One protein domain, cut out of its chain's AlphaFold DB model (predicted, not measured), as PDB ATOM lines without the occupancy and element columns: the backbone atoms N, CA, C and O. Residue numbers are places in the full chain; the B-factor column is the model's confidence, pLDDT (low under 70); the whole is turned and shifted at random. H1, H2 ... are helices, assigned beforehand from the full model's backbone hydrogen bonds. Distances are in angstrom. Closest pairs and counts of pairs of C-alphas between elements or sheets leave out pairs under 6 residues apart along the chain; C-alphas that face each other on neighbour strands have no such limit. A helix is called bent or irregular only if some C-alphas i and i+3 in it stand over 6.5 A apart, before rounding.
ATOM      1  N   TYR A   5      47.687 -25.518  10.916       92.19
ATOM      2  CA  TYR A   5      46.496 -24.744  10.544       92.19
ATOM      3  C   TYR A   5      45.294 -25.062  11.435       92.19
ATOM      4  O   TYR A   5      44.398 -24.231  11.562       92.19
ATOM      5  N   ILE A   6      45.283 -26.231  12.086       92.19
ATOM      6  CA  ILE A   6      44.222 -26.620  13.023       92.19
ATOM      7  C   ILE A   6      44.156 -25.635  14.208       92.19
ATOM      8  O   ILE A   6      43.082 -25.077  14.433       92.19
ATOM      9  N   PRO A   7      45.262 -25.316  14.919       92.44
ATOM     10  CA  PRO A   7      45.266 -24.261  15.935       92.44
ATOM     11  C   PRO A   7      44.805 -22.896  15.415       92.44
ATOM     12  O   PRO A   7      44.067 -22.195  16.102       92.44
ATOM     13  N   LEU A   8      45.207 -22.516  14.199       92.50
ATOM     14  CA  LEU A   8      44.858 -21.222  13.610       92.50
ATOM     15  C   LEU A   8      43.353 -21.129  13.307       92.50
ATOM     16  O   LEU A   8      42.722 -20.130  13.642       92.50
ATOM     17  N   LEU A   9      42.759 -22.192  12.758       93.62
ATOM     18  CA  LEU A   9      41.310 -22.294  12.564       93.62
ATOM     19  C   LEU A   9      40.556 -22.253  13.893       93.62
ATOM     20  O   LEU A   9      39.554 -21.547  14.003       93.62
ATOM     21  N   ILE A  10      41.055 -22.960  14.912       93.94
ATOM     22  CA  ILE A  10      40.475 -22.917  16.257       93.94
ATOM     23  C   ILE A  10      40.496 -21.481  16.786       93.94
ATOM     24  O   ILE A  10      39.470 -21.016  17.261       93.94
ATOM     25  N   ILE A  11      41.605 -20.748  16.662       94.69
ATOM     26  CA  ILE A  11      41.690 -19.351  17.119       94.69
ATOM     27  C   ILE A  11      40.709 -18.457  16.357       94.69
ATOM     28  O   ILE A  11      39.964 -17.707  16.985       94.69
ATOM     29  N   ILE A  12      40.660 -18.563  15.027       95.69
ATOM     30  CA  ILE A  12      39.761 -17.757  14.187       95.69
ATOM     31  C   ILE A  12      38.287 -17.994  14.533       95.69
ATOM     32  O   ILE A  12      37.482 -17.081  14.384       95.69
ATOM     33  N   VAL A  13      37.916 -19.183  15.010       96.12
ATOM     34  CA  VAL A  13      36.529 -19.503  15.383       96.12
ATOM     35  C   VAL A  13      36.249 -19.209  16.859       96.12
ATOM     36  O   VAL A  13      35.236 -18.594  17.194       96.12
ATOM     37  N   VAL A  14      37.137 -19.629  17.757       96.69
ATOM     38  CA  VAL A  14      36.951 -19.514  19.209       96.69
ATOM     39  C   VAL A  14      37.072 -18.067  19.671       96.69
ATOM     40  O   VAL A  14      36.287 -17.653  20.522       96.69
ATOM     41  N   LEU A  15      37.995 -17.277  19.113       96.19
ATOM     42  CA  LEU A  15      38.202 -15.890  19.539       96.19
ATOM     43  C   LEU A  15      36.957 -15.014  19.280       96.19
ATOM     44  O   LEU A  15      36.494 -14.378  20.229       96.19
ATOM     45  N   PRO A  16      36.342 -14.996  18.078       95.69
ATOM     46  CA  PRO A  16      35.118 -14.227  17.858       95.69
ATOM     47  C   PRO A  16      33.936 -14.751  18.674       95.69
ATOM     48  O   PRO A  16      33.151 -13.955  19.178       95.69
ATOM     49  N   LEU A  17      33.811 -16.072  18.855       94.94
ATOM     50  CA  LEU A  17      32.756 -16.647  19.695       94.94
ATOM     51  C   LEU A  17      32.896 -16.209  21.157       94.94
ATOM     52  O   LEU A  17      31.907 -15.799  21.766       94.94
ATOM     53  N   ALA A  18      34.112 -16.245  21.703       94.00
ATOM     54  CA  ALA A  18      34.403 -15.769  23.051       94.00
ATOM     55  C   ALA A  18      34.121 -14.265  23.190       94.00
ATOM     56  O   ALA A  18      33.542 -13.839  24.188       94.00
ATOM     57  N   LEU A  19      34.460 -13.470  22.171       93.94
ATOM     58  CA  LEU A  19      34.171 -12.037  22.128       93.94
ATOM     59  C   LEU A  19      32.657 -11.768  22.129       93.94
ATOM     60  O   LEU A  19      32.173 -11.003  22.961       93.94
ATOM     61  N   ILE A  20      31.892 -12.441  21.262       89.81
ATOM     62  CA  ILE A  20      30.423 -12.336  21.209       89.81
ATOM     63  C   ILE A  20      29.807 -12.755  22.547       89.81
ATOM     64  O   ILE A  20      28.905 -12.088  23.050       89.81
ATOM     65  N   PHE A  21      30.297 -13.840  23.146       89.94
ATOM     66  CA  PHE A  21      29.850 -14.298  24.458       89.94
ATOM     67  C   PHE A  21      30.131 -13.254  25.549       89.94
ATOM     68  O   PHE A  21      29.237 -12.941  26.337       89.94
ATOM     69  N   GLY A  22      31.320 -12.643  25.537       88.00
ATOM     70  CA  GLY A  22      31.690 -11.540  26.422       88.00
ATOM     71  C   GLY A  22      30.749 -10.344  26.286       88.00
ATOM     72  O   GLY A  22      30.186  -9.897  27.283       88.00
ATOM     73  N   PHE A  23      30.492  -9.886  25.057       86.25
ATOM     74  CA  PHE A  23      29.553  -8.790  24.788       86.25
ATOM     75  C   PHE A  23      28.112  -9.093  25.218       86.25
ATOM     76  O   PHE A  23      27.374  -8.168  25.540       86.25
ATOM     77  N   LYS A  24      27.702 -10.366  25.263       83.75
ATOM     78  CA  LYS A  24      26.376 -10.760  25.768       83.75
ATOM     79  C   LYS A  24      26.306 -10.822  27.294       83.75
ATOM     80  O   LYS A  24      25.268 -10.510  27.871       83.75
ATOM     81  N   ILE A  25      27.387 -11.228  27.953       83.69
ATOM     82  CA  ILE A  25      27.411 -11.456  29.404       83.69
ATOM     83  C   ILE A  25      27.767 -10.204  30.195       83.69
ATOM     84  O   ILE A  25      27.203  -9.991  31.268       83.69
ATOM     85  N   LEU A  26      28.665  -9.364  29.679       82.06
ATOM     86  CA  LEU A  26      29.110  -8.146  30.358       82.06
ATOM     87  C   LEU A  26      27.941  -7.208  30.719       82.06
ATOM     88  O   LEU A  26      27.854  -6.834  31.890       82.06
ATOM     89  N   PRO A  27      26.995  -6.888  29.810       78.62
ATOM     90  CA  PRO A  27      25.835  -6.063  30.157       78.62
ATOM     91  C   PRO A  27      24.922  -6.729  31.195       78.62
ATOM     92  O   PRO A  27      24.395  -6.067  32.086       78.62
ATOM     93  N   ALA A  28      24.768  -8.056  31.126       76.06
ATOM     94  CA  ALA A  28      23.942  -8.808  32.067       76.06
ATOM     95  C   ALA A  28      24.551  -8.856  33.483       76.06
ATOM     96  O   ALA A  28      23.819  -8.735  34.464       76.06
ATOM     97  N   LEU A  29      25.879  -8.980  33.598       78.06
ATOM     98  CA  LEU A  29      26.612  -8.877  34.867       78.06
ATOM     99  C   LEU A  29      26.615  -7.444  35.414       78.06
ATOM    100  O   LEU A  29      26.460  -7.252  36.618       78.06
ATOM    101  N   GLY A  30      26.777  -6.444  34.541       74.19
ATOM    102  CA  GLY A  30      26.756  -5.027  34.913       74.19
ATOM    103  C   GLY A  30      25.417  -4.600  35.517       74.19
ATOM    104  O   GLY A  30      25.400  -3.923  36.542       74.19
ATOM    105  N   ALA A  31      24.301  -5.070  34.951       70.50
ATOM    106  CA  ALA A  31      22.958  -4.805  35.474       70.50
ATOM    107  C   ALA A  31      22.742  -5.350  36.902       70.50
ATOM    108  O   ALA A  31      22.059  -4.725  37.714       70.50
ATOM    109  N   ASN A  32      23.391  -6.464  37.250       73.31
ATOM    110  CA  ASN A  32      23.295  -7.074  38.577       73.31
ATOM    111  C   ASN A  32      23.900  -6.196  39.691       73.31
ATOM    112  O   ASN A  32      23.496  -6.274  40.849       73.31
ATOM    113  N   ARG A  33      24.819  -5.279  39.350       71.81
ATOM    114  CA  ARG A  33      25.364  -4.294  40.304       71.81
ATOM    115  C   ARG A  33      24.295  -3.337  40.844       71.81
ATOM    116  O   ARG A  33      24.488  -2.747  41.903       71.81
ATOM    117  N   TYR A  34      23.184  -3.194  40.130       69.81
ATOM    118  CA  TYR A  34      22.142  -2.212  40.410       69.81
ATOM    119  C   TYR A  34      20.816  -2.843  40.851       69.81
ATOM    120  O   TYR A  34      19.767  -2.212  40.782       69.81
ATOM    121  N   GLY A  35      20.873  -4.082  41.352       66.81
ATOM    122  CA  GLY A  35      19.735  -4.770  41.964       66.81
ATOM    123  C   GLY A  35      18.922  -5.648  41.011       66.81
ATOM    124  O   GLY A  35      17.977  -6.299  41.459       66.81
ATOM    125  N   ASP A  36      19.289  -5.725  39.728       69.12
ATOM    126  CA  ASP A  36      18.692  -6.686  38.802       69.12
ATOM    127  C   ASP A  36      19.403  -8.047  38.884       69.12
ATOM    128  O   ASP A  36      20.331  -8.343  38.131       69.12
ATOM    129  N   ASN A  37      18.939  -8.911  39.790       68.12
ATOM    130  CA  ASN A  37      19.496 -10.257  39.985       68.12
ATOM    131  C   ASN A  37      19.197 -11.233  38.824       68.12
ATOM    132  O   ASN A  37      19.503 -12.427  38.926       68.12
ATOM    133  N   LYS A  38      18.572 -10.776  37.726       72.12
ATOM    134  CA  LYS A  38      18.212 -11.616  36.577       72.12
ATOM    135  C   LYS A  38      19.238 -11.477  35.451       72.12
ATOM    136  O   LYS A  38      19.297 -10.485  34.722       72.12
ATOM    137  N   ILE A  39      20.006 -12.546  35.245       73.38
ATOM    138  CA  ILE A  39      20.889 -12.686  34.085       73.38
ATOM    139  C   ILE A  39      20.024 -13.079  32.883       73.38
ATOM    140  O   ILE A  39      19.611 -14.232  32.760       73.38
ATOM    141  N   SER A  40      19.743 -12.119  32.000       74.38
ATOM    142  CA  SER A  40      19.118 -12.398  30.704       74.38
ATOM    143  C   SER A  40      20.167 -12.430  29.598       74.38
ATOM    144  O   SER A  40      21.002 -11.534  29.500       74.38
ATOM    145  N   LEU A  41      20.108 -13.470  28.765       77.00
ATOM    146  CA  LEU A  41      20.963 -13.661  27.587       77.00
ATOM    147  C   LEU A  41      20.212 -13.399  26.273       77.00
ATOM    148  O   LEU A  41      20.727 -13.686  25.187       77.00
ATOM    149  N   ARG A  42      18.976 -12.894  26.358       81.19
ATOM    150  CA  ARG A  42      18.181 -12.542  25.182       81.19
ATOM    151  C   ARG A  42      18.747 -11.285  24.536       81.19
ATOM    152  O   ARG A  42      19.096 -10.336  25.226       81.19
ATOM    153  N   THR A  43      18.817 -11.268  23.208       78.06
ATOM    154  CA  THR A  43      19.387 -10.139  22.459       78.06
ATOM    155  C   THR A  43      18.625  -8.837  22.709       78.06
ATOM    156  O   THR A  43      19.255  -7.801  22.858       78.06
ATOM    157  N   GLU A  44      17.295  -8.897  22.808       80.75
ATOM    158  CA  GLU A  44      16.425  -7.765  23.165       80.75
ATOM    159  C   GLU A  44      16.805  -7.151  24.521       80.75
ATOM    160  O   GLU A  44      17.102  -5.961  24.606       80.75
ATOM    161  N   ASP A  45      16.910  -7.985  25.557       77.50
ATOM    162  CA  ASP A  45      17.268  -7.553  26.907       77.50
ATOM    163  C   ASP A  45      18.712  -7.041  26.973       77.50
ATOM    164  O   ASP A  45      18.998  -6.077  27.678       77.50
ATOM    165  N   ILE A  46      19.632  -7.663  26.227       76.75
ATOM    166  CA  ILE A  46      21.032  -7.230  26.142       76.75
ATOM    167  C   ILE A  46      21.131  -5.873  25.458       76.75
ATOM    168  O   ILE A  46      21.847  -5.018  25.958       76.75
ATOM    169  N   LEU A  47      20.432  -5.662  24.340       76.19
ATOM    170  CA  LEU A  47      20.437  -4.376  23.645       76.19
ATOM    171  C   LEU A  47      19.855  -3.284  24.537       76.19
ATOM    172  O   LEU A  47      20.446  -2.215  24.613       76.19
ATOM    173  N   LYS A  48      18.783  -3.572  25.282       76.00
ATOM    174  CA  LYS A  48      18.208  -2.627  26.249       76.00
ATOM    175  C   LYS A  48      19.178  -2.289  27.390       76.00
ATOM    176  O   LYS A  48      19.377  -1.122  27.712       76.00
ATOM    177  N   LYS A  49      19.847  -3.304  27.954       74.44
ATOM    178  CA  LYS A  49      20.872  -3.141  29.004       74.44
ATOM    179  C   LYS A  49      22.157  -2.472  28.494       74.44
ATOM    180  O   LYS A  49      22.807  -1.763  29.250       74.44
ATOM    181  N   ALA A  50      22.537  -2.697  27.236       71.75
ATOM    182  CA  ALA A  50      23.723  -2.118  26.600       71.75
ATOM    183  C   ALA A  50      23.484  -0.694  26.078       71.75
ATOM    184  O   ALA A  50      24.422   0.093  26.021       71.75
ATOM    185  N   ALA A  51      22.243  -0.359  25.719       66.25
ATOM    186  CA  ALA A  51      21.822   0.983  25.323       66.25
ATOM    187  C   ALA A  51      21.657   1.943  26.517       66.25
ATOM    188  O   ALA A  51      21.232   3.076  26.325       66.25
ATOM    189  N   TYR A  52      22.009   1.508  27.735       61.88
ATOM    190  CA  TYR A  52      21.986   2.298  28.970       61.88
ATOM    191  C   TYR A  52      20.628   2.920  29.336       61.88
ATOM    192  O   TYR A  52      20.584   3.810  30.175       61.88
ATOM    193  N   GLU A  53      19.520   2.432  28.773       58.31
ATOM    194  CA  GLU A  53      18.192   3.007  29.027       58.31
ATOM    195  C   GLU A  53      17.716   2.746  30.474       58.31
ATOM    196  O   GLU A  53      17.005   3.566  31.042       58.31
ATOM    197  N   ASP A  54      18.173   1.647  31.096       55.59
ATOM    198  CA  ASP A  54      17.704   1.179  32.417       55.59
ATOM    199  C   ASP A  54      18.823   0.921  33.463       55.59
ATOM    200  O   ASP A  54      18.548   0.477  34.578       55.59
ATOM    201  N   THR A  55      20.102   1.154  33.147       57.59
ATOM    202  CA  THR A  55      21.204   1.117  34.146       57.59
ATOM    203  C   THR A  55      21.237   2.452  34.880       57.59
ATOM    204  O   THR A  55      21.133   3.476  34.216       57.59
ATOM    205  N   PRO A  56      21.325   2.478  36.222       57.72
ATOM    206  CA  PRO A  56      20.635   3.464  37.024       57.72
ATOM    207  C   PRO A  56      21.010   4.870  36.606       57.72
ATOM    208  O   PRO A  56      22.194   5.230  36.619       57.72
ATOM    209  N   PRO A  57      19.991   5.656  36.266       58.91
ATOM    210  CA  PRO A  57      20.203   7.020  35.886       58.91
ATOM    211  C   PRO A  57      20.704   7.733  37.145       58.91
ATOM    212  O   PRO A  57      20.086   7.669  38.211       58.91
ATOM    213  N   GLY A  58      21.810   8.468  37.029       60.75
ATOM    214  CA  GLY A  58      21.791   9.750  37.725       60.75
ATOM    215  C   GLY A  58      20.504  10.447  37.277       60.75
ATOM    216  O   GLY A  58      20.129  10.294  36.120       60.75
ATOM    217  N   GLU A  59      19.799  11.162  38.155       66.62
ATOM    218  CA  GLU A  59      18.520  11.822  37.804       66.62
ATOM    219  C   GLU A  59      18.598  12.679  36.521       66.62
ATOM    220  O   GLU A  59      17.581  13.019  35.924       66.62
ATOM    221  N   ASP A  60      19.816  12.997  36.090       72.00
ATOM    222  CA  ASP A  60      20.179  13.793  34.939       72.00
ATOM    223  C   ASP A  60      20.748  12.955  33.773       72.00
ATOM    224  O   ASP A  60      21.536  12.033  33.982       72.00
ATOM    225  N   GLN A  61      20.422  13.331  32.533       75.06
ATOM    226  CA  GLN A  61      20.839  12.652  31.293       75.06
ATOM    227  C   GLN A  61      22.303  12.919  30.888       75.06
ATOM    228  O   GLN A  61      22.777  12.362  29.898       75.06
ATOM    229  N   ARG A  62      23.054  13.710  31.669       71.62
ATOM    230  CA  ARG A  62      24.464  14.079  31.413       71.62
ATOM    231  C   ARG A  62      25.424  12.913  31.142       71.62
ATOM    232  O   ARG A  62      26.458  13.112  30.519       71.62
ATOM    233  N   TYR A  63      25.121  11.698  31.598       74.12
ATOM    234  CA  TYR A  63      25.959  10.517  31.338       74.12
ATOM    235  C   TYR A  63      25.881  10.010  29.885       74.12
ATOM    236  O   TYR A  63      26.705   9.184  29.494       74.12
ATOM    237  N   LEU A  64      24.904  10.480  29.102       77.56
ATOM    238  CA  LEU A  64      24.762  10.182  27.672       77.56
ATOM    239  C   LEU A  64      25.472  11.212  26.782       77.56
ATOM    240  O   LEU A  64      25.619  10.991  25.580       77.56
ATOM    241  N   GLU A  65      25.892  12.343  27.351       80.44
ATOM    242  CA  GLU A  65      26.544  13.416  26.609       80.44
ATOM    243  C   GLU A  65      28.030  13.092  26.359       80.44
ATOM    244  O   GLU A  65      28.676  12.437  27.187       80.44
TER     245      GLU A  65
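AT A GLANCE: This is residues 5 to 65 of the 144 residues of the protein "NADH dehydrogenase I chain A" of Thermoplasma volcanium (strain ATCC 51530 / DSM 4299 / JCM 9571 / NBRC 15438 / GSS1) (UniProt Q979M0). One long helix, H1, makes most of the length: its residues 5 to 20 stick out as a free arm, while at its other end the short helix H2 packs on residues 24 to 31 in a small body. After H2 the printed part runs off as a tail, with residues 57 to 62 standing free and the tiny helix H3 near its end. The 61 printed residues hold three named helices, H1, H2, H3 in that order, and no named strand; the class is all helix. The whole is only just loose, close to extended, with a radius of gyration of the C-alphas of 15.6 A, and elongated, spanning 54 by 27 by 19 A.

IN THESE COORDINATES: H1, residues 5 to 32, begins at C-alpha 5 (46.496, -24.744, 10.544) and is 40.5 A long. It has a kink of 26 degrees near residue 25; it is neither bent nor irregular, but only just: C-alphas 24 and 27 are 6.5 A apart. H2, residues 43 to 50, is 10.0 A long. H3, residues 61 to 64, ends at C-alpha 64 (24.762, 10.182, 27.672).

HOW THE PARTS SIT: H1 touches H2 with residues 24 to 31 alone; the closest C-alphas are those of Pro 27 and Ala 50, 5.7 A apart. The two run the same way at a steep tilt of 65 degrees. H3 is apart from both H1 and H2. Every O i to N i+4 pair is within hydrogen-bond range in H2, and 20 of 24 are in H1; H3 is too short for such a pair.

THE WHOLE: The C-alphas of Tyr 5 and Glu 59 are the two farthest apart, at 53.5 A. Without the stretches that stand free, 39 residues span 28 by 19 by 16 A. The printed part has no cut, and both links are short. Mean pLDDT of the printed part is 78.7; residues 34 to 37 and 51 to 59 are under 70.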